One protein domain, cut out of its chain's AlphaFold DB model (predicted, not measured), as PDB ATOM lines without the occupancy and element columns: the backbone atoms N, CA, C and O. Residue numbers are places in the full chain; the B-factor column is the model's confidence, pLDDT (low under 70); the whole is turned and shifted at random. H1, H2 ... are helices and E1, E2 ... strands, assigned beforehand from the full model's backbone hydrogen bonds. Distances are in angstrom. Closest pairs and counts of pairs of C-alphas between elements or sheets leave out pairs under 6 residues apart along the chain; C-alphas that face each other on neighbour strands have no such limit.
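AT A GLANCE: This is residues 11 to 159 and 175 to 197 of the 778 residues of an uncharacterized protein of Guillardia theta (strain CCMP2712) (UniProt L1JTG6). The small sheet E7 E8 E9 and two longer strand hairpins, E3 E4 and E5 E6, are set round H2, while H3, H4 and H5 pack crosswise on the neighbouring helix H1. The small hairpin E1 E2 lies at one end of the long axis, and the turn of E3 E4 lies at the other. The printed part has 172 residues, with five named helices and nine named strands in the order E1 E2 H1 H2 E3 E4 H3 E5 E6 H4 H5 E7 E8 E9; the class is mixed and each sheet is antiparallel. The whole is compact, with a radius of gyration of the C-alphas of 16.4 A, and elongated in outline, spanning 53 by 33 by 32 A.

IN THESE COORDINATES: Find C-alpha 177 at (0.708, -27.806, -13.071), where E7, residues 177 to 181, begins; E8, 184 to 188, and E9, 194 to 196, follow. H2, residues 53 to 65, is 18.6 A long, and H1, residues 25 to 37, is 19.4 A long. E3, 74 to 84, spans 27.2 A and bends by 65 degrees at 77; E4, 87 to 97, spans 25.7 A and bends by 73 degrees at 94. H3 is residues 99 to 110, E5 114 to 120, E6 126 to 132, H4 134 to 142 and H5 145 to 155. E1, 11 to 14, starts at C-alpha 11, (20.406, -36.947, -34.197); E2 is 20 to 24.

HOW THE PARTS SIT: Look first at the meander E7 E8 E9, each strand the antiparallel neighbour of the one before: N 179 and O 186 are 2.8 A apart, N 187 and O 195 2.8 A. H2 is on one face, giving two layers, at a height over the sheet of 10.1 A, and runs across the strands at 72 degrees to E7 on the local plane. The closest C-alphas of H2 and E4 are those of Asp 57 and Ile 97, 6.3 A apart; those of H2 and E6 are Gln 53 and Ile 128, 5.7 A. In the hairpin E3 and E4, N 80 and O 91 are 2.8 A apart; in E5 and E6, N 117 and O 129 are 2.8 A; in E1 and E2, N 13 and O 21 are 2.7 A. H1, the hub, touches H3 about perpendicular, at 76 degrees, its residues 26 to 31 alone taking part, closest at C-alphas 27 and 104, 5.8 A. H1 touches H4 at a steep tilt of 62 degrees, closest at C-alphas 32 and 140, 6.6 A, and H5 at a steep tilt of 54 degrees, closest at C-alphas 29 and 147, 6.6 A. H4 and H5 are apart. Every O i to N i+4 pair is within hydrogen-bond range in H2, H3 and H4; in H1 8 of 9 are, in H5 6 of 7.

THE WHOLE: The C-alphas farthest apart, of Gly 18 and Glu 85, are 54.0 A apart. Residues 160 to 174 are not printed, and C-alphas 159 and 175 are 11.3 A apart across this cut. Residues 38 to 52 make the long link from H1 to H2, where 51 to 52 pair antiparallel with 129 to 130 of E6. Look for pLDDT under 70 at residues 11 to 18, 84 to 88, 120 to 126 and 158 to 159; the mean of the printed part is 81.9.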
ATOM      1  N   MET A  11      20.029 -35.553 -34.457       64.56
ATOM      2  CA  MET A  11      20.406 -36.947 -34.197       64.56
ATOM      3  C   MET A  11      19.449 -37.960 -34.825       64.56
ATOM      4  O   MET A  11      18.234 -37.766 -34.876       64.56
ATOM      5  N   VAL A  12      20.019 -39.083 -35.276       69.31
ATOM      6  CA  VAL A  12      19.275 -40.252 -35.757       69.31
ATOM      7  C   VAL A  12      18.984 -41.185 -34.577       69.31
ATOM      8  O   VAL A  12      19.847 -41.938 -34.129       69.31
ATOM      9  N   TRP A  13      17.755 -41.159 -34.079       67.88
ATOM     10  CA  TRP A  13      17.253 -42.032 -33.023       67.88
ATOM     11  C   TRP A  13      16.711 -43.317 -33.620       67.88
ATOM     12  O   TRP A  13      15.852 -43.268 -34.491       67.88
ATOM     13  N   THR A  14      17.175 -44.470 -33.151       67.19
ATOM     14  CA  THR A  14      16.630 -45.757 -33.600       67.19
ATOM     15  C   THR A  14      15.733 -46.331 -32.514       67.19
ATOM     16  O   THR A  14      16.176 -46.521 -31.383       67.19
ATOM     17  N   ASP A  15      14.473 -46.595 -32.850       66.50
ATOM     18  CA  ASP A  15      13.532 -47.294 -31.973       66.50
ATOM     19  C   ASP A  15      13.955 -48.761 -31.767       66.50
ATOM     20  O   ASP A  15      14.755 -49.316 -32.525       66.50
ATOM     21  N   ARG A  16      13.345 -49.438 -30.790       62.03
ATOM     22  CA  ARG A  16      13.485 -50.884 -30.547       62.03
ATOM     23  C   ARG A  16      13.103 -51.729 -31.766       62.03
ATOM     24  O   ARG A  16      13.641 -52.819 -31.930       62.03
ATOM     25  N   ASP A  17      12.231 -51.200 -32.624       63.28
ATOM     26  CA  ASP A  17      11.792 -51.822 -33.879       63.28
ATOM     27  C   ASP A  17      12.752 -51.561 -35.064       63.28
ATOM     28  O   ASP A  17      12.482 -51.983 -36.188       63.28
ATOM     29  N   GLY A  18      13.871 -50.853 -34.852       63.38
ATOM     30  CA  GLY A  18      14.855 -50.542 -35.899       63.38
ATOM     31  C   GLY A  18      14.482 -49.358 -36.801       63.38
ATOM     32  O   GLY A  18      15.165 -49.104 -37.793       63.38
ATOM     33  N   ILE A  19      13.410 -48.630 -36.478       70.94
ATOM     34  CA  ILE A  19      12.978 -47.439 -37.220       70.94
ATOM     35  C   ILE A  19      13.831 -46.250 -36.784       70.94
ATOM     36  O   ILE A  19      13.917 -45.954 -35.594       70.94
ATOM     37  N   THR A  20      14.451 -45.574 -37.749       71.06
ATOM     38  CA  THR A  20      15.286 -44.394 -37.515       71.06
ATOM     39  C   THR A  20      14.474 -43.103 -37.647       71.06
ATOM     40  O   THR A  20      13.725 -42.919 -38.605       71.06
ATOM     41  N   TYR A  21      14.636 -42.194 -36.689       71.88
ATOM     42  CA  TYR A  21      13.983 -40.889 -36.619       71.88
ATOM     43  C   TYR A  21      15.041 -39.794 -36.513       71.88
ATOM     44  O   TYR A  21      15.986 -39.937 -35.749       71.88
ATOM     45  N   LYS A  22      14.896 -38.696 -37.256       75.25
ATOM     46  CA  LYS A  22      15.815 -37.549 -37.201       75.25
ATOM     47  C   LYS A  22      15.185 -36.441 -36.366       75.25
ATOM     48  O   LYS A  22      14.255 -35.805 -36.843       75.25
ATOM     49  N   ILE A  23      15.623 -36.271 -35.118       79.69
ATOM     50  CA  ILE A  23      14.996 -35.341 -34.161       79.69
ATOM     51  C   ILE A  23      16.076 -34.681 -33.307       79.69
ATOM     52  O   ILE A  23      16.997 -35.367 -32.849       79.69
ATOM     53  N   SER A  24      15.955 -33.372 -33.072       84.25
ATOM     54  CA  SER A  24      16.895 -32.646 -32.214       84.25
ATOM     55  C   SER A  24      16.662 -32.914 -30.723       84.25
ATOM     56  O   SER A  24      15.596 -33.371 -30.297       84.25
ATOM     57  N   PHE A  25      17.665 -32.616 -29.897       85.31
ATOM     58  CA  PHE A  25      17.559 -32.777 -28.446       85.31
ATOM     59  C   PHE A  25      16.410 -31.974 -27.832       85.31
ATOM     60  O   PHE A  25      15.716 -32.483 -26.949       85.31
ATOM     61  N   GLN A  26      16.177 -30.754 -28.318       86.81
ATOM     62  CA  GLN A  26      15.124 -29.883 -27.796       86.81
ATOM     63  C   GLN A  26      13.727 -30.412 -28.140       86.81
ATOM     64  O   GLN A  26      12.864 -30.496 -27.266       86.81
ATOM     65  N   HIS A  27      13.531 -30.910 -29.366       88.62
ATOM     66  CA  HIS A  27      12.292 -31.585 -29.770       88.62
ATOM     67  C   HIS A  27      12.002 -32.820 -28.899       88.62
ATOM     68  O   HIS A  27      10.865 -33.055 -28.485       88.62
ATOM     69  N   ALA A  28      13.033 -33.603 -28.566       88.00
ATOM     70  CA  ALA A  28      12.894 -34.756 -27.680       88.00
ATOM     71  C   ALA A  28      12.530 -34.360 -26.236       88.00
ATOM     72  O   ALA A  28      11.659 -34.992 -25.629       88.00
ATOM     73  N   LYS A  29      13.161 -33.308 -25.690       89.19
ATOM     74  CA  LYS A  29      12.830 -32.752 -24.366       89.19
ATOM     75  C   LYS A  29      11.383 -32.257 -24.322       89.19
ATOM     76  O   LYS A  29      10.650 -32.608 -23.401       89.19
ATOM     77  N   LEU A  30      10.949 -31.530 -25.349       90.44
ATOM     78  CA  LEU A  30       9.585 -31.025 -25.476       90.44
ATOM     79  C   LEU A  30       8.549 -32.159 -25.546       90.44
ATOM     80  O   LEU A  30       7.556 -32.144 -24.817       90.44
ATOM     81  N   LEU A  31       8.801 -33.194 -26.356       90.62
ATOM     82  CA  LEU A  31       7.944 -34.383 -26.403       90.62
ATOM     83  C   LEU A  31       7.865 -35.078 -25.034       90.62
ATOM     84  O   LEU A  31       6.796 -35.549 -24.635       90.62
ATOM     85  N   TYR A  32       8.981 -35.133 -24.301       90.19
ATOM     86  CA  TYR A  32       9.026 -35.716 -22.962       90.19
ATOM     87  C   TYR A  32       8.198 -34.900 -21.956       90.19
ATOM     88  O   TYR A  32       7.444 -35.508 -21.191       90.19
ATOM     89  N   ILE A  33       8.235 -33.559 -22.023       90.88
ATOM     90  CA  ILE A  33       7.354 -32.666 -21.246       90.88
ATOM     91  C   ILE A  33       5.887 -32.992 -21.530       90.88
ATOM     92  O   ILE A  33       5.152 -33.343 -20.606       90.88
ATOM     93  N   VAL A  34       5.470 -32.961 -22.803       91.25
ATOM     94  CA  VAL A  34       4.073 -33.235 -23.194       91.25
ATOM     95  C   VAL A  34       3.625 -34.605 -22.699       91.25
ATOM     96  O   VAL A  34       2.500 -34.748 -22.225       91.25
ATOM     97  N   SER A  35       4.511 -35.604 -22.728       89.81
ATOM     98  CA  SER A  35       4.185 -36.950 -22.267       89.81
ATOM     99  C   SER A  35       3.784 -37.009 -20.796       89.81
ATOM    100  O   SER A  35       3.000 -37.878 -20.444       89.81
ATOM    101  N   HIS A  36       4.281 -36.149 -19.906       87.44
ATOM    102  CA  HIS A  36       3.881 -36.211 -18.492       87.44
ATOM    103  C   HIS A  36       2.464 -35.683 -18.254       87.44
ATOM    104  O   HIS A  36       1.790 -36.163 -17.347       87.44
ATOM    105  N   TYR A  37       1.984 -34.780 -19.110       87.94
ATOM    106  CA  TYR A  37       0.649 -34.186 -19.000       87.94
ATOM    107  C   TYR A  37      -0.398 -34.877 -19.882       87.94
ATOM    108  O   TYR A  37      -1.549 -35.040 -19.474       87.94
ATOM    109  N   ALA A  38      -0.020 -35.297 -21.091       89.44
ATOM    110  CA  ALA A  38      -0.939 -35.778 -22.116       89.44
ATOM    111  C   ALA A  38      -0.417 -37.035 -22.826       89.44
ATOM    112  O   ALA A  38       0.555 -36.981 -23.585       89.44
ATOM    113  N   ARG A  39      -1.094 -38.174 -22.623       86.81
ATOM    114  CA  ARG A  39      -0.752 -39.468 -23.240       86.81
ATOM    115  C   ARG A  39      -1.953 -40.101 -23.931       86.81
ATOM    116  O   ARG A  39      -3.062 -40.087 -23.397       86.81
ATOM    117  N   ALA A  40      -1.690 -40.714 -25.085       85.25
ATOM    118  CA  ALA A  40      -2.619 -41.641 -25.719       85.25
ATOM    119  C   ALA A  40      -2.817 -42.896 -24.851       85.25
ATOM    120  O   ALA A  40      -1.876 -43.389 -24.214       85.25
ATOM    121  N   SER A  41      -4.042 -43.419 -24.826       81.31
ATOM    122  CA  SER A  41      -4.401 -44.587 -24.022       81.31
ATOM    123  C   SER A  41      -3.718 -45.849 -24.564       81.31
ATOM    124  O   SER A  41      -3.897 -46.229 -25.712       81.31
ATOM    125  N   ILE A  42      -2.901 -46.531 -23.752       75.81
ATOM    126  CA  ILE A  42      -2.236 -47.786 -24.176       75.81
ATOM    127  C   ILE A  42      -3.196 -48.983 -24.055       75.81
ATOM    128  O   ILE A  42      -3.020 -50.007 -24.713       75.81
ATOM    129  N   LYS A  43      -4.204 -48.868 -23.185       76.06
ATOM    130  CA  LYS A  43      -5.219 -49.890 -22.908       76.06
ATOM    131  C   LYS A  43      -6.601 -49.243 -22.918       76.06
ATOM    132  O   LYS A  43      -6.737 -48.153 -22.374       76.06
ATOM    133  N   ASP A  44      -7.617 -49.975 -23.372       70.25
ATOM    134  CA  ASP A  44      -9.015 -49.509 -23.474       70.25
ATOM    135  C   ASP A  44      -9.607 -48.953 -22.162       70.25
ATOM    136  O   ASP A  44     -10.536 -48.154 -22.183       70.25
ATOM    137  N   ASN A  45      -9.063 -49.352 -21.005       72.56
ATOM    138  CA  ASN A  45      -9.524 -48.909 -19.683       72.56
ATOM    139  C   ASN A  45      -8.794 -47.665 -19.135       72.56
ATOM    140  O   ASN A  45      -9.069 -47.266 -18.003       72.56
ATOM    141  N   GLN A  46      -7.832 -47.085 -19.860       74.06
ATOM    142  CA  GLN A  46      -7.115 -45.886 -19.413       74.06
ATOM    143  C   GLN A  46      -7.721 -44.626 -20.045       74.06
ATOM    144  O   GLN A  46      -7.855 -44.583 -21.267       74.06
ATOM    145  N   PRO A  47      -8.067 -43.596 -19.250       75.31
ATOM    146  CA  PRO A  47      -8.554 -42.342 -19.800       75.31
ATOM    147  C   PRO A  47      -7.438 -41.639 -20.573       75.31
ATOM    148  O   PRO A  47      -6.296 -41.566 -20.117       75.31
ATOM    149  N   GLU A  48      -7.781 -41.108 -21.739       83.12
ATOM    150  CA  GLU A  48      -6.880 -40.271 -22.523       83.12
ATOM    151  C   GLU A  48      -6.759 -38.882 -21.909       83.12
ATOM    152  O   GLU A  48      -7.761 -38.261 -21.543       83.12
ATOM    153  N   THR A  49      -5.531 -38.376 -21.834       88.62
ATOM    154  CA  THR A  49      -5.255 -37.029 -21.334       88.62
ATOM    155  C   THR A  49      -4.781 -36.117 -22.457       88.62
ATOM    156  O   THR A  49      -4.118 -36.552 -23.400       88.62
ATOM    157  N   TRP A  50      -5.147 -34.840 -22.348       90.56
ATOM    158  CA  TRP A  50      -4.885 -33.795 -23.334       90.56
ATOM    159  C   TRP A  50      -4.389 -32.539 -22.623       90.56
ATOM    160  O   TRP A  50      -4.961 -32.129 -21.612       90.56
ATOM    161  N   MET A  51      -3.356 -31.908 -23.173       90.25
ATOM    162  CA  MET A  51      -2.762 -30.692 -22.629       90.25
ATOM    163  C   MET A  51      -3.053 -29.527 -23.565       90.25
ATOM    164  O   MET A  51      -2.820 -29.613 -24.765       90.25
ATOM    165  N   ARG A  52      -3.571 -28.423 -23.037       89.62
ATOM    166  CA  ARG A  52      -3.813 -27.208 -23.824       89.62
ATOM    167  C   ARG A  52      -2.485 -26.517 -24.157       89.62
ATOM    168  O   ARG A  52      -1.602 -26.445 -23.307       89.62
ATOM    169  N   GLN A  53      -2.377 -25.973 -25.370       89.75
ATOM    170  CA  GLN A  53      -1.156 -25.326 -25.862       89.75
ATOM    171  C   GLN A  53      -0.709 -24.144 -24.991       89.75
ATOM    172  O   GLN A  53       0.476 -24.011 -24.735       89.75
ATOM    173  N   LEU A  54      -1.640 -23.335 -24.471       88.94
ATOM    174  CA  LEU A  54      -1.299 -22.174 -23.636       88.94
ATOM    175  C   LEU A  54      -0.493 -22.570 -22.385       88.94
ATOM    176  O   LEU A  54       0.489 -21.926 -22.053       88.94
ATOM    177  N   GLN A  55      -0.883 -23.653 -21.709       89.81
ATOM    178  CA  GLN A  55      -0.164 -24.179 -20.547       89.81
ATOM    179  C   GLN A  55       1.223 -24.706 -20.927       89.81
ATOM    180  O   GLN A  55       2.139 -24.658 -20.112       89.81
ATOM    181  N   LEU A  56       1.372 -25.226 -22.148       92.19
ATOM    182  CA  LEU A  56       2.661 -25.676 -22.653       92.19
ATOM    183  C   LEU A  56       3.568 -24.486 -22.978       92.19
ATOM    184  O   LEU A  56       4.726 -24.529 -22.591       92.19
ATOM    185  N   ASP A  57       3.041 -23.424 -23.595       92.12
ATOM    186  CA  ASP A  57       3.787 -22.189 -23.874       92.12
ATOM    187  C   ASP A  57       4.376 -21.601 -22.568       92.12
ATOM    188  O   ASP A  57       5.551 -21.241 -22.533       92.12
ATOM    189  N   VAL A  58       3.609 -21.610 -21.466       91.69
ATOM    190  CA  VAL A  58       4.092 -21.191 -20.131       91.69
ATOM    191  C   VAL A  58       5.218 -22.096 -19.623       91.69
ATOM    192  O   VAL A  58       6.245 -21.607 -19.166       91.69
ATOM    193  N   LEU A  59       5.068 -23.422 -19.715       91.62
ATOM    194  CA  LEU A  59       6.117 -24.351 -19.274       91.62
ATOM    195  C   LEU A  59       7.377 -24.285 -20.142       91.62
ATOM    196  O   LEU A  59       8.466 -24.538 -19.636       91.62
ATOM    197  N   ILE A  60       7.246 -23.962 -21.430       92.75
ATOM    198  CA  ILE A  60       8.394 -23.727 -22.307       92.75
ATOM    199  C   ILE A  60       9.155 -22.495 -21.819       92.75
ATOM    200  O   ILE A  60      10.355 -22.605 -21.593       92.75
ATOM    201  N   PHE A  61       8.468 -21.373 -21.580       91.69
ATOM    202  CA  PHE A  61       9.084 -20.148 -21.060       91.69
ATOM    203  C   PHE A  61       9.840 -20.389 -19.743       91.69
ATOM    204  O   PHE A  61      11.028 -20.095 -19.636       91.69
ATOM    205  N   GLU A  62       9.198 -21.034 -18.773       90.12
ATOM    206  CA  GLU A  62       9.826 -21.360 -17.485       90.12
ATOM    207  C   GLU A  62      10.998 -22.348 -17.637       90.12
ATOM    208  O   GLU A  62      11.988 -22.293 -16.904       90.12
ATOM    209  N   GLY A  63      10.918 -23.253 -18.617       88.25
ATOM    210  CA  GLY A  63      12.000 -24.174 -18.960       88.25
ATOM    211  C   GLY A  63      13.213 -23.476 -19.580       88.25
ATOM    212  O   GLY A  63      14.344 -23.924 -19.357       88.25
ATOM    213  N   ILE A  64      12.986 -22.382 -20.318       89.31
ATOM    214  CA  ILE A  64      14.032 -21.510 -20.869       89.31
ATOM    215  C   ILE A  64      14.707 -20.729 -19.736       89.31
ATOM    216  O   ILE A  64      15.930 -20.793 -19.606       89.31
ATOM    217  N   LEU A  65      13.936 -20.105 -18.834       87.56
ATOM    218  CA  LEU A  65      14.488 -19.405 -17.661       87.56
ATOM    219  C   LEU A  65      15.323 -20.336 -16.765       87.56
ATOM    220  O   LEU A  65      16.393 -19.971 -16.276       87.56
ATOM    221  N   ALA A  66      14.889 -21.590 -16.611       86.75
ATOM    222  CA  ALA A  66      15.633 -22.621 -15.888       86.75
ATOM    223  C   ALA A  66      16.877 -23.152 -16.640       86.75
ATOM    224  O   ALA A  66      17.579 -24.026 -16.115       86.75
ATOM    225  N   ARG A  67      17.151 -22.660 -17.862       86.75
ATOM    226  CA  ARG A  67      18.220 -23.102 -18.780       86.75
ATOM    227  C   ARG A  67      18.183 -24.605 -19.075       86.75
ATOM    228  O   ARG A  67      19.219 -25.260 -19.198       86.75
ATOM    229  N   LYS A  68      16.979 -25.189 -19.109       87.56
ATOM    230  CA  LYS A  68      16.759 -26.617 -19.409       87.56
ATOM    231  C   LYS A  68      16.326 -26.846 -20.849       87.56
ATOM    232  O   LYS A  68      16.629 -27.910 -21.405       87.56
ATOM    233  N   LEU A  69      15.651 -25.858 -21.424       87.12
ATOM    234  CA  LEU A  69      15.357 -25.739 -22.844       87.12
ATOM    235  C   LEU A  69      16.238 -24.631 -23.422       87.12
ATOM    236  O   LEU A  69      16.407 -23.597 -22.784       87.12
ATOM    237  N   ASP A  70      16.813 -24.890 -24.590       87.00
ATOM    238  CA  ASP A  70      17.613 -23.919 -25.346       87.00
ATOM    239  C   ASP A  70      16.741 -23.455 -26.508       87.00
ATOM    240  O   ASP A  70      16.750 -24.054 -27.581       87.00
ATOM    241  N   PHE A  71      15.844 -22.529 -26.192       87.62
ATOM    242  CA  PHE A  71      14.943 -21.890 -27.139       87.62
ATOM    243  C   PHE A  71      14.903 -20.406 -26.819       87.62
ATOM    244  O   PHE A  71      14.957 -20.045 -25.639       87.62
ATOM    245  N   ASP A  72      14.699 -19.577 -27.834       85.19
ATOM    246  CA  ASP A  72      14.507 -18.145 -27.623       85.19
ATOM    247  C   ASP A  72      13.030 -17.759 -27.412       85.19
ATOM    248  O   ASP A  72      12.107 -18.505 -27.779       85.19
ATOM    249  N   TYR A  73      12.785 -16.597 -26.799       89.12
ATOM    250  CA  TYR A  73      11.439 -16.056 -26.575       89.12
ATOM    251  C   TYR A  73      11.333 -14.561 -26.869       89.12
ATOM    252  O   TYR A  73      12.246 -13.771 -26.632       89.12
ATOM    253  N   ALA A  74      10.136 -14.162 -27.302       87.06
ATOM    254  CA  ALA A  74       9.794 -12.769 -27.533       87.06
ATOM    255  C   ALA A  74       8.376 -12.444 -27.043       87.06
ATOM    256  O   ALA A  74       7.502 -13.324 -27.024       87.06
ATOM    257  N   PRO A  75       8.118 -11.182 -26.660       88.12
ATOM    258  CA  PRO A  75       6.791 -10.741 -26.263       88.12
ATOM    259  C   PRO A  75       5.802 -10.786 -27.438       88.12
ATOM    260  O   PRO A  75       6.022 -10.228 -28.512       88.12
ATOM    261  N   GLU A  76       4.652 -11.416 -27.217       84.31
ATOM    262  CA  GLU A  76       3.595 -11.585 -28.208       84.31
ATOM    263  C   GLU A  76       2.212 -11.274 -27.607       84.31
ATOM    264  O   GLU A  76       1.799 -11.846 -26.598       84.31
ATOM    265  N   SER A  77       1.434 -10.406 -28.265       80.75
ATOM    266  CA  SER A  77       0.051 -10.112 -27.858       80.75
ATOM    267  C   SER A  77      -0.886 -11.294 -28.140       80.75
ATOM    268  O   SER A  77      -1.228 -11.577 -29.295       80.75
ATOM    269  N   THR A  78      -1.364 -11.953 -27.083       77.25
ATOM    270  CA  THR A  78      -2.218 -13.149 -27.163       77.25
ATOM    271  C   THR A  78      -3.502 -12.973 -26.345       77.25
ATOM    272  O   THR A  78      -3.555 -12.220 -25.379       77.25
ATOM    273  N   ILE A  79      -4.591 -13.633 -26.763       76.31
ATOM    274  CA  ILE A  79      -5.852 -13.663 -26.000       76.31
ATOM    275  C   ILE A  79      -5.820 -14.864 -25.060       76.31
ATOM    276  O   ILE A  79      -5.653 -15.993 -25.520       76.31
ATOM    277  N   GLN A  80      -6.048 -14.626 -23.775       74.19
ATOM    278  CA  GLN A  80      -6.008 -15.633 -22.726       74.19
ATOM    279  C   GLN A  80      -7.287 -15.600 -21.882       74.19
ATOM    280  O   GLN A  80      -7.880 -14.536 -21.699       74.19
ATOM    281  N   PRO A  81      -7.769 -16.756 -21.401       73.75
ATOM    282  CA  PRO A  81      -8.866 -16.811 -20.447       73.75
ATOM    283  C   PRO A  81      -8.341 -16.547 -19.032       73.75
ATOM    284  O   PRO A  81      -7.495 -17.291 -18.564       73.75
ATOM    285  N   ILE A  82      -8.879 -15.541 -18.358       72.88
ATOM    286  CA  ILE A  82      -8.670 -15.220 -16.945       72.88
ATOM    287  C   ILE A  82      -9.911 -15.675 -16.171       72.88
ATOM    288  O   ILE A  82     -11.029 -15.618 -16.695       72.88
ATOM    289  N   ILE A  83      -9.718 -16.168 -14.950       73.62
ATOM    290  CA  ILE A  83     -10.805 -16.587 -14.058       73.62
ATOM    291  C   ILE A  83     -10.967 -15.500 -12.997       73.62
ATOM    292  O   ILE A  83     -10.040 -15.305 -12.224       73.62
ATOM    293  N   GLU A  84     -12.114 -14.821 -12.972       67.62
ATOM    294  CA  GLU A  84     -12.465 -13.760 -12.013       67.62
ATOM    295  C   GLU A  84     -13.827 -14.093 -11.395       67.62
ATOM    296  O   GLU A  84     -14.783 -14.340 -12.132       67.62
ATOM    297  N   GLU A  85     -13.916 -14.166 -10.062       60.53
ATOM    298  CA  GLU A  85     -15.166 -14.441  -9.318       60.53
ATOM    299  C   GLU A  85     -16.040 -15.585  -9.908       60.53
ATOM    300  O   GLU A  85     -17.250 -15.449 -10.076       60.53
ATOM    301  N   GLU A  86     -15.423 -16.726 -10.251       59.59
ATOM    302  CA  GLU A  86     -16.050 -17.910 -10.891       59.59
ATOM    303  C   GLU A  86     -16.488 -17.740 -12.368       59.59
ATOM    304  O   GLU A  86     -16.939 -18.704 -12.998       59.59
ATOM    305  N   ALA A  87     -16.297 -16.563 -12.970       60.03
ATOM    306  CA  ALA A  87     -16.530 -16.302 -14.388       60.03
ATOM    307  C   ALA A  87     -15.222 -16.347 -15.202       60.03
ATOM    308  O   ALA A  87     -14.178 -15.844 -14.797       60.03
ATOM    309  N   VAL A  88     -15.278 -16.937 -16.400       66.56
ATOM    310  CA  VAL A  88     -14.138 -16.955 -17.332       66.56
ATOM    311  C   VAL A  88     -14.243 -15.765 -18.279       66.56
ATOM    312  O   VAL A  88     -15.122 -15.730 -19.145       66.56
ATOM    313  N   ARG A  89     -13.314 -14.816 -18.165       70.31
ATOM    314  CA  ARG A  89     -13.204 -13.653 -19.051       70.31
ATOM    315  C   ARG A  89     -12.007 -13.811 -19.979       70.31
ATOM    316  O   ARG A  89     -10.929 -14.179 -19.547       70.31
ATOM    317  N   CYS A  90     -12.157 -13.512 -21.267       71.94
ATOM    318  CA  CYS A  90     -11.003 -13.462 -22.168       71.94
ATOM    319  C   CYS A  90     -10.379 -12.068 -22.169       71.94
ATOM    320  O   CYS A  90     -11.064 -11.075 -22.409       71.94
ATOM    321  N   VAL A  91      -9.073 -12.016 -21.953       73.12
ATOM    322  CA  VAL A  91      -8.270 -10.802 -21.892       73.12
ATOM    323  C   VAL A  91      -7.117 -10.926 -22.879       73.12
ATOM    324  O   VAL A  91      -6.513 -11.983 -23.024       73.12
ATOM    325  N   ARG A  92      -6.839  -9.845 -23.611       77.25
ATOM    326  CA  ARG A  92      -5.644  -9.742 -24.445       77.25
ATOM    327  C   ARG A  92      -4.522  -9.087 -23.649       77.25
ATOM    328  O   ARG A  92      -4.713  -7.968 -23.182       77.25
ATOM    329  N   GLN A  93      -3.390  -9.771 -23.551       79.75
ATOM    330  CA  GLN A  93      -2.177  -9.319 -22.871       79.75
ATOM    331  C   GLN A  93      -0.949  -9.776 -23.662       79.75
ATOM    332  O   GLN A  93      -1.027 -10.710 -24.467       79.75
ATOM    333  N   TYR A  94       0.167  -9.081 -23.468       84.56
ATOM    334  CA  TYR A  94       1.458  -9.542 -23.960       84.56
ATOM    335  C   TYR A  94       1.972 -10.677 -23.079       84.56
ATOM    336  O   TYR A  94       1.773 -10.682 -21.867       84.56
ATOM    337  N   MET A  95       2.584 -11.658 -23.725       87.75
ATOM    338  CA  MET A  95       3.148 -12.845 -23.105       87.75
ATOM    339  C   MET A  95       4.463 -13.162 -23.802       87.75
ATOM    340  O   MET A  95       4.513 -13.113 -25.029       87.75
ATOM    341  N   ASN A  96       5.488 -13.542 -23.050       89.75
ATOM    342  CA  ASN A  96       6.718 -14.075 -23.621       89.75
ATOM    343  C   ASN A  96       6.465 -15.477 -24.174       89.75
ATOM    344  O   ASN A  96       6.136 -16.408 -23.439       89.75
ATOM    345  N   ILE A  97       6.572 -15.615 -25.492       89.94
ATOM    346  CA  ILE A  97       6.275 -16.848 -26.214       89.94
ATOM    347  C   ILE A  97       7.485 -17.223 -27.059       89.94
ATOM    348  O   ILE A  97       8.035 -16.400 -27.790       89.94
ATOM    349  N   SER A  98       7.860 -18.497 -26.997       91.25
ATOM    350  CA  SER A  98       8.900 -19.051 -27.856       91.25
ATOM    351  C   SER A  98       8.327 -19.461 -29.213       91.25
ATOM    352  O   SER A  98       7.521 -20.396 -29.303       91.25
ATOM    353  N   GLN A  99       8.737 -18.768 -30.283       88.06
ATOM    354  CA  GLN A  99       8.378 -19.170 -31.650       88.06
ATOM    355  C   GLN A  99       9.099 -20.457 -32.054       88.06
ATOM    356  O   GLN A  99       8.483 -21.318 -32.676       88.06
ATOM    357  N   GLU A 100      10.343 -20.645 -31.615       87.31
ATOM    358  CA  GLU A 100      11.095 -21.887 -31.823       87.31
ATOM    359  C   GLU A 100      10.417 -23.075 -31.144       87.31
ATOM    360  O   GLU A 100      10.224 -24.119 -31.762       87.31
ATOM    361  N   GLY A 101       9.954 -22.898 -29.901       89.56
ATOM    362  CA  GLY A 101       9.171 -23.906 -29.195       89.56
ATOM    363  C   GLY A 101       7.886 -24.268 -29.946       89.56
ATOM    364  O   GLY A 101       7.547 -25.446 -30.056       89.56
ATOM    365  N   ARG A 102       7.183 -23.285 -30.524       89.88
ATOM    366  CA  ARG A 102       5.992 -23.532 -31.356       89.88
ATOM    367  C   ARG A 102       6.314 -24.217 -32.681       89.88
ATOM    368  O   ARG A 102       5.560 -25.113 -33.067       89.88
ATOM    369  N   SER A 103       7.405 -23.834 -33.339       88.25
ATOM    370  CA  SER A 103       7.901 -24.501 -34.546       88.25
ATOM    371  C   SER A 103       8.234 -25.965 -34.237       88.25
ATOM    372  O   SER A 103       7.719 -26.874 -34.881       88.25
ATOM    373  N   ALA A 104       8.904 -26.223 -33.110       89.25
ATOM    374  CA  ALA A 104       9.205 -27.575 -32.652       89.25
ATOM    375  C   ALA A 104       7.948 -28.415 -32.343       89.25
ATOM    376  O   ALA A 104       7.920 -29.619 -32.613       89.25
ATOM    377  N   ILE A 105       6.880 -27.813 -31.799       90.94
ATOM    378  CA  ILE A 105       5.577 -28.493 -31.650       90.94
ATOM    379  C   ILE A 105       5.026 -28.882 -33.026       90.94
ATOM    380  O   ILE A 105       4.547 -30.008 -33.190       90.94
ATOM    381  N   TYR A 106       5.079 -27.963 -33.993       88.12
ATOM    382  CA  TYR A 106       4.582 -28.191 -35.346       88.12
ATOM    383  C   TYR A 106       5.349 -29.322 -36.040       88.12
ATOM    384  O   TYR A 106       4.717 -30.266 -36.518       88.12
ATOM    385  N   ASP A 107       6.680 -29.317 -35.970       88.12
ATOM    386  CA  ASP A 107       7.542 -30.373 -36.507       88.12
ATOM    387  C   ASP A 107       7.232 -31.739 -35.880       88.12
ATOM    388  O   ASP A 107       7.104 -32.755 -36.572       88.12
ATOM    389  N   LEU A 108       7.038 -31.788 -34.556       90.00
ATOM    390  CA  LEU A 108       6.638 -33.014 -33.857       90.00
ATOM    391  C   LEU A 108       5.247 -33.503 -34.284       90.00
ATOM    392  O   LEU A 108       5.004 -34.715 -34.319       90.00
ATOM    393  N   THR A 109       4.320 -32.592 -34.580       89.88
ATOM    394  CA  THR A 109       2.999 -32.929 -35.125       89.88
ATOM    395  C   THR A 109       3.102 -33.441 -36.561       89.88
ATOM    396  O   THR A 109       2.524 -34.486 -36.861       89.88
ATOM    397  N   GLU A 110       3.862 -32.777 -37.433       87.81
ATOM    398  CA  GLU A 110       4.043 -33.177 -38.835       87.81
ATOM    399  C   GLU A 110       4.697 -34.560 -38.943       87.81
ATOM    400  O   GLU A 110       4.260 -35.422 -39.708       87.81
ATOM    401  N   GLN A 111       5.680 -34.830 -38.085       86.62
ATOM    402  CA  GLN A 111       6.326 -36.137 -37.996       86.62
ATOM    403  C   GLN A 111       5.451 -37.205 -37.308       86.62
ATOM    404  O   GLN A 111       5.842 -38.378 -37.238       86.62
ATOM    405  N   GLY A 112       4.261 -36.847 -36.814       87.44
ATOM    406  CA  GLY A 112       3.285 -37.757 -36.214       87.44
ATOM    407  C   GLY A 112       3.645 -38.237 -34.806       87.44
ATOM    408  O   GLY A 112       3.184 -39.301 -34.391       87.44
ATOM    409  N   PHE A 113       4.494 -37.506 -34.080       89.19
ATOM    410  CA  PHE A 113       4.812 -37.794 -32.678       89.19
ATOM    411  C   PHE A 113       3.788 -37.194 -31.716       89.19
ATOM    412  O   PHE A 113       3.523 -37.798 -30.671       89.19
ATOM    413  N   LEU A 114       3.160 -36.078 -32.087       92.44
ATOM    414  CA  LEU A 114       2.079 -35.443 -31.338       92.44
ATOM    415  C   LEU A 114       0.753 -35.524 -32.100       92.44
ATOM    416  O   LEU A 114       0.692 -35.254 -33.296       92.44
ATOM    417  N   ASN A 115      -0.315 -35.846 -31.377       91.62
ATOM    418  CA  ASN A 115      -1.690 -35.689 -31.832       91.62
ATOM    419  C   ASN A 115      -2.196 -34.299 -31.436       91.62
ATOM    420  O   ASN A 115      -1.936 -33.835 -30.324       91.62
ATOM    421  N   THR A 116      -2.978 -33.668 -32.310       92.12
ATOM    422  CA  THR A 116      -3.570 -32.347 -32.059       92.12
ATOM    423  C   THR A 116      -5.089 -32.406 -32.134       92.12
ATOM    424  O   THR A 116      -5.643 -32.929 -33.103       92.12
ATOM    425  N   LEU A 117      -5.766 -31.809 -31.160       90.12
ATOM    426  CA  LEU A 117      -7.216 -31.675 -31.114       90.12
ATOM    427  C   LEU A 117      -7.591 -30.199 -30.997       90.12
ATOM    428  O   LEU A 117      -7.104 -29.486 -30.124       90.12
ATOM    429  N   ARG A 118      -8.493 -29.731 -31.861       86.88
ATOM    430  CA  ARG A 118      -9.004 -28.359 -31.800       86.88
ATOM    431  C   ARG A 118     -10.273 -28.324 -30.951       86.88
ATOM    432  O   ARG A 118     -11.303 -28.855 -31.354       86.88
ATOM    433  N   LEU A 119     -10.189 -27.695 -29.784       81.94
ATOM    434  CA  LEU A 119     -11.276 -27.586 -28.815       81.94
ATOM    435  C   LEU A 119     -11.966 -26.221 -28.932       81.94
ATOM    436  O   LEU A 119     -11.276 -25.200 -28.887       81.94
ATOM    437  N   PRO A 120     -13.302 -26.152 -29.049       69.88
ATOM    438  CA  PRO A 120     -14.022 -24.896 -28.886       69.88
ATOM    439  C   PRO A 120     -14.027 -24.488 -27.402       69.88
ATOM    440  O   PRO A 120     -14.416 -25.273 -26.541       69.88
ATOM    441  N   SER A 121     -13.585 -23.269 -27.096       64.00
ATOM    442  CA  SER A 121     -13.717 -22.662 -25.766       64.00
ATOM    443  C   SER A 121     -15.100 -22.018 -25.588       64.00
ATOM    444  O   SER A 121     -15.830 -21.821 -26.563       64.00
ATOM    445  N   THR A 122     -15.455 -21.653 -24.352       53.88
ATOM    446  CA  THR A 122     -16.731 -21.008 -23.972       53.88
ATOM    447  C   THR A 122     -17.055 -19.763 -24.802       53.88
ATOM    448  O   THR A 122     -18.223 -19.500 -25.073       53.88
ATOM    449  N   ASN A 123     -16.032 -19.064 -25.297       54.62
ATOM    450  CA  ASN A 123     -16.164 -17.864 -26.129       54.62
ATOM    451  C   ASN A 123     -15.957 -18.140 -27.632       54.62
ATOM    452  O   ASN A 123     -15.471 -17.275 -28.350       54.62
ATOM    453  N   LEU A 124     -16.214 -19.367 -28.114       51.75
ATOM    454  CA  LEU A 124     -15.999 -19.804 -29.511       51.75
ATOM    455  C   LEU A 124     -14.563 -19.618 -30.051       51.75
ATOM    456  O   LEU A 124     -14.290 -19.898 -31.220       51.75
ATOM    457  N   LEU A 125     -13.616 -19.207 -29.207       61.09
ATOM    458  CA  LEU A 125     -12.192 -19.247 -29.505       61.09
ATOM    459  C   LEU A 125     -11.745 -20.705 -29.478       61.09
ATOM    460  O   LEU A 125     -11.980 -21.420 -28.508       61.09
ATOM    461  N   SER A 126     -11.115 -21.166 -30.551       67.44
ATOM    462  CA  SER A 126     -10.585 -22.521 -30.584       67.44
ATOM    463  C   SER A 126      -9.220 -22.578 -29.908       67.44
ATOM    464  O   SER A 126      -8.309 -21.873 -30.341       67.44
ATOM    465  N   THR A 127      -9.058 -23.448 -28.922       78.38
ATOM    466  CA  THR A 127      -7.762 -23.774 -28.319       78.38
ATOM    467  C   THR A 127      -7.259 -25.090 -28.899       78.38
ATOM    468  O   THR A 127      -8.043 -26.010 -29.133       78.38
ATOM    469  N   ILE A 128      -5.956 -25.193 -29.144       87.38
ATOM    470  CA  ILE A 128      -5.326 -26.448 -29.552       87.38
ATOM    471  C   ILE A 128      -4.944 -27.215 -28.288       87.38
ATOM    472  O   ILE A 128      -4.376 -26.653 -27.348       87.38
ATOM    473  N   ALA A 129      -5.294 -28.493 -28.255       90.38
ATOM    474  CA  ALA A 129      -4.827 -29.442 -27.270       90.38
ATOM    475  C   ALA A 129      -3.906 -30.465 -27.935       90.38
ATOM    476  O   ALA A 129      -4.146 -30.893 -29.062       90.38
ATOM    477  N   LEU A 130      -2.853 -30.838 -27.226       92.44
ATOM    478  CA  LEU A 130      -1.786 -31.718 -27.664       92.44
ATOM    479  C   LEU A 130      -1.813 -33.000 -26.835       92.44
ATOM    480  O   LEU A 130      -2.187 -32.990 -25.658       92.44
ATOM    481  N   GLN A 131      -1.397 -34.098 -27.455       93.75
ATOM    482  CA  GLN A 131      -1.255 -35.396 -26.809       93.75
ATOM    483  C   GLN A 131      -0.076 -36.161 -27.414       93.75
ATOM    484  O   GLN A 131       0.086 -36.197 -28.632       93.75
ATOM    485  N   ALA A 132       0.728 -36.819 -26.576       92.50
ATOM    486  CA  ALA A 132       1.775 -37.713 -27.058       92.50
ATOM    487  C   ALA A 132       1.159 -38.951 -27.729       92.50
ATOM    488  O   ALA A 132       0.427 -39.720 -27.098       92.50
ATOM    489  N   SER A 133       1.465 -39.145 -29.013       91.25
ATOM    490  CA  SER A 133       1.000 -40.299 -29.788       91.25
ATOM    491  C   SER A 133       1.712 -41.588 -29.360       91.25
ATOM    492  O   SER A 133       2.775 -41.561 -28.737       91.25
ATOM    493  N   HIS A 134       1.201 -42.744 -29.788       87.94
ATOM    494  CA  HIS A 134       1.901 -44.020 -29.601       87.94
ATOM    495  C   HIS A 134       3.307 -44.027 -30.208       87.94
ATOM    496  O   HIS A 134       4.218 -44.607 -29.621       87.94
ATOM    497  N   LYS A 135       3.490 -43.374 -31.363       87.25
ATOM    498  CA  LYS A 135       4.796 -43.235 -32.017       87.25
ATOM    499  C   LYS A 135       5.743 -42.395 -31.156       87.25
ATOM    500  O   LYS A 135       6.892 -42.780 -30.959       87.25
ATOM    501  N   GLY A 136       5.237 -41.299 -30.588       86.44
ATOM    502  CA  GLY A 136       5.962 -40.452 -29.639       86.44
ATOM    503  C   GLY A 136       6.402 -41.223 -28.401       86.44
ATOM    504  O   GLY A 136       7.570 -41.187 -28.035       86.44
ATOM    505  N   MET A 137       5.503 -42.005 -27.804       86.38
ATOM    506  CA  MET A 137       5.819 -42.799 -26.613       86.38
ATOM    507  C   MET A 137       6.921 -43.843 -26.857       86.38
ATOM    508  O   MET A 137       7.771 -44.032 -25.990       86.38
ATOM    509  N   ARG A 138       6.960 -44.481 -28.035       84.50
ATOM    510  CA  ARG A 138       8.040 -45.427 -28.382       84.50
ATOM    511  C   ARG A 138       9.395 -44.736 -28.527       84.50
ATOM    512  O   ARG A 138      10.393 -45.228 -28.012       84.50
ATOM    513  N   LEU A 139       9.418 -43.562 -29.157       84.00
ATOM    514  CA  LEU A 139      10.628 -42.746 -29.226       84.00
ATOM    515  C   LEU A 139      11.119 -42.370 -27.823       84.00
ATOM    516  O   LEU A 139      12.312 -42.481 -27.544       84.00
ATOM    517  N   LEU A 140      10.208 -41.974 -26.928       84.12
ATOM    518  CA  LEU A 140      10.565 -41.643 -25.550       84.12
ATOM    519  C   LEU A 140      11.241 -42.821 -24.851       84.12
ATOM    520  O   LEU A 140      12.238 -42.592 -24.176       84.12
ATOM    521  N   ASP A 141      10.782 -44.062 -25.056       82.69
ATOM    522  CA  ASP A 141      11.405 -45.274 -24.501       82.69
ATOM    523  C   ASP A 141      12.859 -45.487 -24.953       82.69
ATOM    524  O   ASP A 141      13.630 -46.115 -24.220       82.69
ATOM    525  N   ALA A 142      13.234 -44.957 -26.121       79.62
ATOM    526  CA  ALA A 142      14.588 -44.998 -26.667       79.62
ATOM    527  C   ALA A 142      15.475 -43.817 -26.215       79.62
ATOM    528  O   ALA A 142      16.684 -43.846 -26.449       79.62
ATOM    529  N   LEU A 143      14.917 -42.793 -25.551       78.50
ATOM    530  CA  LEU A 143      15.684 -41.611 -25.140       78.50
ATOM    531  C   LEU A 143      16.700 -41.896 -24.016       78.50
ATOM    532  O   LEU A 143      16.361 -42.575 -23.038       78.50
ATOM    533  N   PRO A 144      17.904 -41.292 -24.079       77.94
ATOM    534  CA  PRO A 144      18.905 -41.354 -23.025       77.94
ATOM    535  C   PRO A 144      18.373 -40.849 -21.676       77.94
ATOM    536  O   PRO A 144      17.691 -39.821 -21.629       77.94
ATOM    537  N   PRO A 145      18.751 -41.489 -20.552       78.94
ATOM    538  CA  PRO A 145      18.365 -41.034 -19.216       78.94
ATOM    539  C   PRO A 145      18.799 -39.598 -18.888       78.94
ATOM    540  O   PRO A 145      18.136 -38.941 -18.092       78.94
ATOM    541  N   LEU A 146      19.882 -39.104 -19.502       78.31
ATOM    542  CA  LEU A 146      20.420 -37.761 -19.252       78.31
ATOM    543  C   LEU A 146      19.428 -36.654 -19.641       78.31
ATOM    544  O   LEU A 146      19.147 -35.777 -18.836       78.31
ATOM    545  N   LEU A 147      18.824 -36.745 -20.830       76.19
ATOM    546  CA  LEU A 147      17.837 -35.759 -21.295       76.19
ATOM    547  C   LEU A 147      16.581 -35.757 -20.421       76.19
ATOM    548  O   LEU A 147      15.975 -34.713 -20.193       76.19
ATOM    549  N   ARG A 148      16.200 -36.935 -19.914       82.56
ATOM    550  CA  ARG A 148      15.072 -37.070 -18.991       82.56
ATOM    551  C   ARG A 148      15.378 -36.438 -17.640       82.56
ATOM    552  O   ARG A 148      14.475 -35.871 -17.045       82.56
ATOM    553  N   TYR A 149      16.622 -36.521 -17.167       83.50
ATOM    554  CA  TYR A 149      17.032 -35.938 -15.890       83.50
ATOM    555  C   TYR A 149      16.906 -34.411 -15.887       83.50
ATOM    556  O   TYR A 149      16.349 -33.859 -14.942       83.50
ATOM    557  N   ASP A 150      17.357 -33.745 -16.952       80.69
ATOM    558  CA  ASP A 150      17.269 -32.281 -17.069       80.69
ATOM    559  C   ASP A 150      15.823 -31.786 -17.010       80.69
ATOM    560  O   ASP A 150      15.519 -30.812 -16.320       80.69
ATOM    561  N   VAL A 151      14.930 -32.483 -17.716       83.06
ATOM    562  CA  VAL A 151      13.502 -32.159 -17.743       83.06
ATOM    563  C   VAL A 151      12.817 -32.557 -16.434       83.06
ATOM    564  O   VAL A 151      11.982 -31.809 -15.935       83.06
ATOM    565  N   ASP A 152      13.180 -33.697 -15.838       85.25
ATOM    566  CA  ASP A 152      12.650 -34.131 -14.543       85.25
ATOM    567  C   ASP A 152      13.012 -33.128 -13.427       85.25
ATOM    568  O   ASP A 152      12.183 -32.867 -12.559       85.25
ATOM    569  N   GLU A 153      14.215 -32.537 -13.438       81.62
ATOM    570  CA  GLU A 153      14.596 -31.500 -12.463       81.62
ATOM    571  C   GLU A 153      13.711 -30.247 -12.566       81.62
ATOM    572  O   GLU A 153      13.445 -29.599 -11.555       81.62
ATOM    573  N   PHE A 154      13.258 -29.916 -13.775       82.69
ATOM    574  CA  PHE A 154      12.391 -28.769 -14.030       82.69
ATOM    575  C   PHE A 154      10.920 -29.049 -13.689       82.69
ATOM    576  O   PHE A 154      10.290 -28.254 -12.989       82.69
ATOM    577  N   LEU A 155      10.381 -30.176 -14.164       82.88
ATOM    578  CA  LEU A 155       8.956 -30.511 -14.056       82.88
ATOM    579  C   LEU A 155       8.530 -30.951 -12.658       82.88
ATOM    580  O   LEU A 155       7.355 -30.812 -12.314       82.88
ATOM    581  N   PHE A 156       9.452 -31.508 -11.871       82.62
ATOM    582  CA  PHE A 156       9.149 -32.015 -10.540       82.62
ATOM    583  C   PHE A 156       9.737 -31.111  -9.462       82.62
ATOM    584  O   PHE A 156      10.936 -30.827  -9.442       82.62
ATOM    585  N   SER A 157       8.905 -30.706  -8.506       70.50
ATOM    586  CA  SER A 157       9.381 -29.930  -7.362       70.50
ATOM    587  C   SER A 157      10.336 -30.757  -6.493       70.50
ATOM    588  O   SER A 157      10.101 -31.935  -6.203       70.50
ATOM    589  N   LYS A 158      11.446 -30.142  -6.054       62.34
ATOM    590  CA  LYS A 158      12.416 -30.801  -5.163       62.34
ATOM    591  C   LYS A 158      11.711 -31.175  -3.844       62.34
ATOM    592  O   LYS A 158      10.997 -30.338  -3.291       62.34
ATOM    593  N   PRO A 159      11.931 -32.384  -3.284       50.22
ATOM    594  CA  PRO A 159      11.288 -32.853  -2.047       50.22
ATOM    595  C   PRO A 159      11.850 -32.149  -0.792       50.22
ATOM    596  O   PRO A 159      12.486 -32.768   0.068       50.22
ATOM    597  N   LEU A 175       4.418 -33.250  -9.698       84.25
ATOM    598  CA  LEU A 175       4.405 -32.622 -11.017       84.25
ATOM    599  C   LEU A 175       3.876 -31.186 -10.918       84.25
ATOM    600  O   LEU A 175       2.834 -30.937 -10.316       84.25
ATOM    601  N   LYS A 176       4.582 -30.242 -11.543       86.50
ATOM    602  CA  LYS A 176       4.140 -28.849 -11.672       86.50
ATOM    603  C   LYS A 176       2.971 -28.739 -12.649       86.50
ATOM    604  O   LYS A 176       3.061 -29.214 -13.773       86.50
ATOM    605  N   HIS A 177       1.893 -28.075 -12.263       86.88
ATOM    606  CA  HIS A 177       0.708 -27.806 -13.071       86.88
ATOM    607  C   HIS A 177       0.510 -26.302 -13.233       86.88
ATOM    608  O   HIS A 177       0.670 -25.553 -12.279       86.88
ATOM    609  N   VAL A 178       0.118 -25.857 -14.427       88.25
ATOM    610  CA  VAL A 178      -0.165 -24.440 -14.694       88.25
ATOM    611  C   VAL A 178      -1.663 -24.177 -14.558       88.25
ATOM    612  O   VAL A 178      -2.471 -24.718 -15.321       88.25
ATOM    613  N   ILE A 179      -2.025 -23.328 -13.600       88.00
ATOM    614  CA  ILE A 179      -3.375 -22.810 -13.360       88.00
ATOM    615  C   ILE A 179      -3.407 -21.325 -13.737       88.00
ATOM    616  O   ILE A 179      -2.379 -20.651 -13.740       88.00
ATOM    617  N   ILE A 180      -4.587 -20.830 -14.105       86.12
ATOM    618  CA  ILE A 180      -4.803 -19.424 -14.446       86.12
ATOM    619  C   ILE A 180      -5.656 -18.784 -13.349       86.12
ATOM    620  O   ILE A 180      -6.720 -19.317 -13.025       86.12
ATOM    621  N   ASP A 181      -5.185 -17.669 -12.797       83.88
ATOM    622  CA  ASP A 181      -5.872 -16.835 -11.806       83.88
ATOM    623  C   ASP A 181      -6.207 -15.446 -12.391       83.88
ATOM    624  O   ASP A 181      -5.981 -15.195 -13.576       83.88
ATOM    625  N   GLU A 182      -6.756 -14.540 -11.574       79.50
ATOM    626  CA  GLU A 182      -7.098 -13.157 -11.961       79.50
ATOM    627  C   GLU A 182      -5.889 -12.326 -12.412       79.50
ATOM    628  O   GLU A 182      -6.013 -11.394 -13.206       79.50
ATOM    629  N   GLN A 183      -4.711 -12.649 -11.888       78.12
ATOM    630  CA  GLN A 183      -3.486 -11.879 -12.050       78.12
ATOM    631  C   GLN A 183      -2.544 -12.504 -13.105       78.12
ATOM    632  O   GLN A 183      -1.445 -11.988 -13.314       78.12
ATOM    633  N   GLY A 184      -2.880 -13.657 -13.702       83.69
ATOM    634  CA  GLY A 184      -2.024 -14.396 -14.640       83.69
ATOM    635  C   GLY A 184      -1.878 -15.898 -14.352       83.69
ATOM    636  O   GLY A 184      -2.855 -16.601 -14.109       83.69
ATOM    637  N   PHE A 185      -0.648 -16.415 -14.457       88.94
ATOM    638  CA  PHE A 185      -0.359 -17.852 -14.388       88.94
ATOM    639  C   PHE A 185       0.314 -18.246 -13.075       88.94
ATOM    640  O   PHE A 185       1.321 -17.660 -12.672       88.94
ATOM    641  N   LEU A 186      -0.216 -19.298 -12.455       89.50
ATOM    642  CA  LEU A 186       0.311 -19.898 -11.239       89.50
ATOM    643  C   LEU A 186       0.761 -21.332 -11.523       89.50
ATOM    644  O   LEU A 186       0.008 -22.144 -12.064       89.50
ATOM    645  N   ILE A 187       1.991 -21.645 -11.145       87.94
ATOM    646  CA  ILE A 187       2.567 -22.982 -11.188       87.94
ATOM    647  C   ILE A 187       2.338 -23.612  -9.822       87.94
ATOM    648  O   ILE A 187       2.927 -23.192  -8.830       87.94
ATOM    649  N   VAL A 188       1.476 -24.621  -9.774       87.88
ATOM    650  CA  VAL A 188       1.116 -25.319  -8.540       87.88
ATOM    651  C   VAL A 188       1.541 -26.774  -8.575       87.88
ATOM    652  O   VAL A 188       1.652 -27.368  -9.645       87.88
ATOM    653  N   THR A 189       1.720 -27.394  -7.420       84.38
ATOM    654  CA  THR A 189       1.847 -28.851  -7.322       84.38
ATOM    655  C   THR A 189       0.809 -29.448  -6.380       84.38
ATOM    656  O   THR A 189       0.206 -28.737  -5.575       84.38
ATOM    657  N   GLU A 190       0.595 -30.766  -6.448       77.50
ATOM    658  CA  GLU A 190      -0.360 -31.449  -5.564       77.50
ATOM    659  C   GLU A 190       0.055 -31.348  -4.089       77.50
ATOM    660  O   GLU A 190      -0.801 -31.300  -3.205       77.50
ATOM    661  N   ASN A 191       1.361 -31.242  -3.811       70.06
ATOM    662  CA  ASN A 191       1.868 -31.037  -2.452       70.06
ATOM    663  C   ASN A 191       1.994 -29.553  -2.054       70.06
ATOM    664  O   ASN A 191       2.702 -29.245  -1.096       70.06
ATOM    665  N   GLY A 192       1.328 -28.629  -2.752       71.56
ATOM    666  CA  GLY A 192       1.191 -27.233  -2.320       71.56
ATOM    667  C   GLY A 192       2.414 -26.343  -2.555       71.56
ATOM    668  O   GLY A 192       2.578 -25.345  -1.856       71.56
ATOM    669  N   PHE A 193       3.294 -26.688  -3.501       79.12
ATOM    670  CA  PHE A 193       4.199 -25.690  -4.073       79.12
ATOM    671  C   PHE A 193       3.369 -24.731  -4.923       79.12
ATOM    672  O   PHE A 193       2.572 -25.198  -5.730       79.12
ATOM    673  N   GLU A 194       3.559 -23.426  -4.752       83.19
ATOM    674  CA  GLU A 194       2.905 -22.388  -5.546       83.19
ATOM    675  C   GLU A 194       3.953 -21.338  -5.926       83.19
ATOM    676  O   GLU A 194       4.615 -20.765  -5.058       83.19
ATOM    677  N   GLU A 195       4.121 -21.107  -7.222       86.81
ATOM    678  CA  GLU A 195       5.062 -20.141  -7.787       86.81
ATOM    679  C   GLU A 195       4.385 -19.394  -8.934       86.81
ATOM    680  O   GLU A 195       3.701 -19.994  -9.762       86.81
ATOM    681  N   ARG A 196       4.536 -18.072  -8.974       89.25
ATOM    682  CA  ARG A 196       3.933 -17.244 -10.020       89.25
ATOM    683  C   ARG A 196       4.870 -17.188 -11.216       89.25
ATOM    684  O   ARG A 196       6.042 -16.878 -11.044       89.25
ATOM    685  N   SER A 197       4.340 -17.468 -12.402       89.69
ATOM    686  CA  SER A 197       5.126 -17.391 -13.632       89.69
ATOM    687  C   SER A 197       5.365 -15.937 -14.037       89.69
ATOM    688  O   SER A 197       4.443 -15.115 -13.996       89.69
TER     689      SER A 197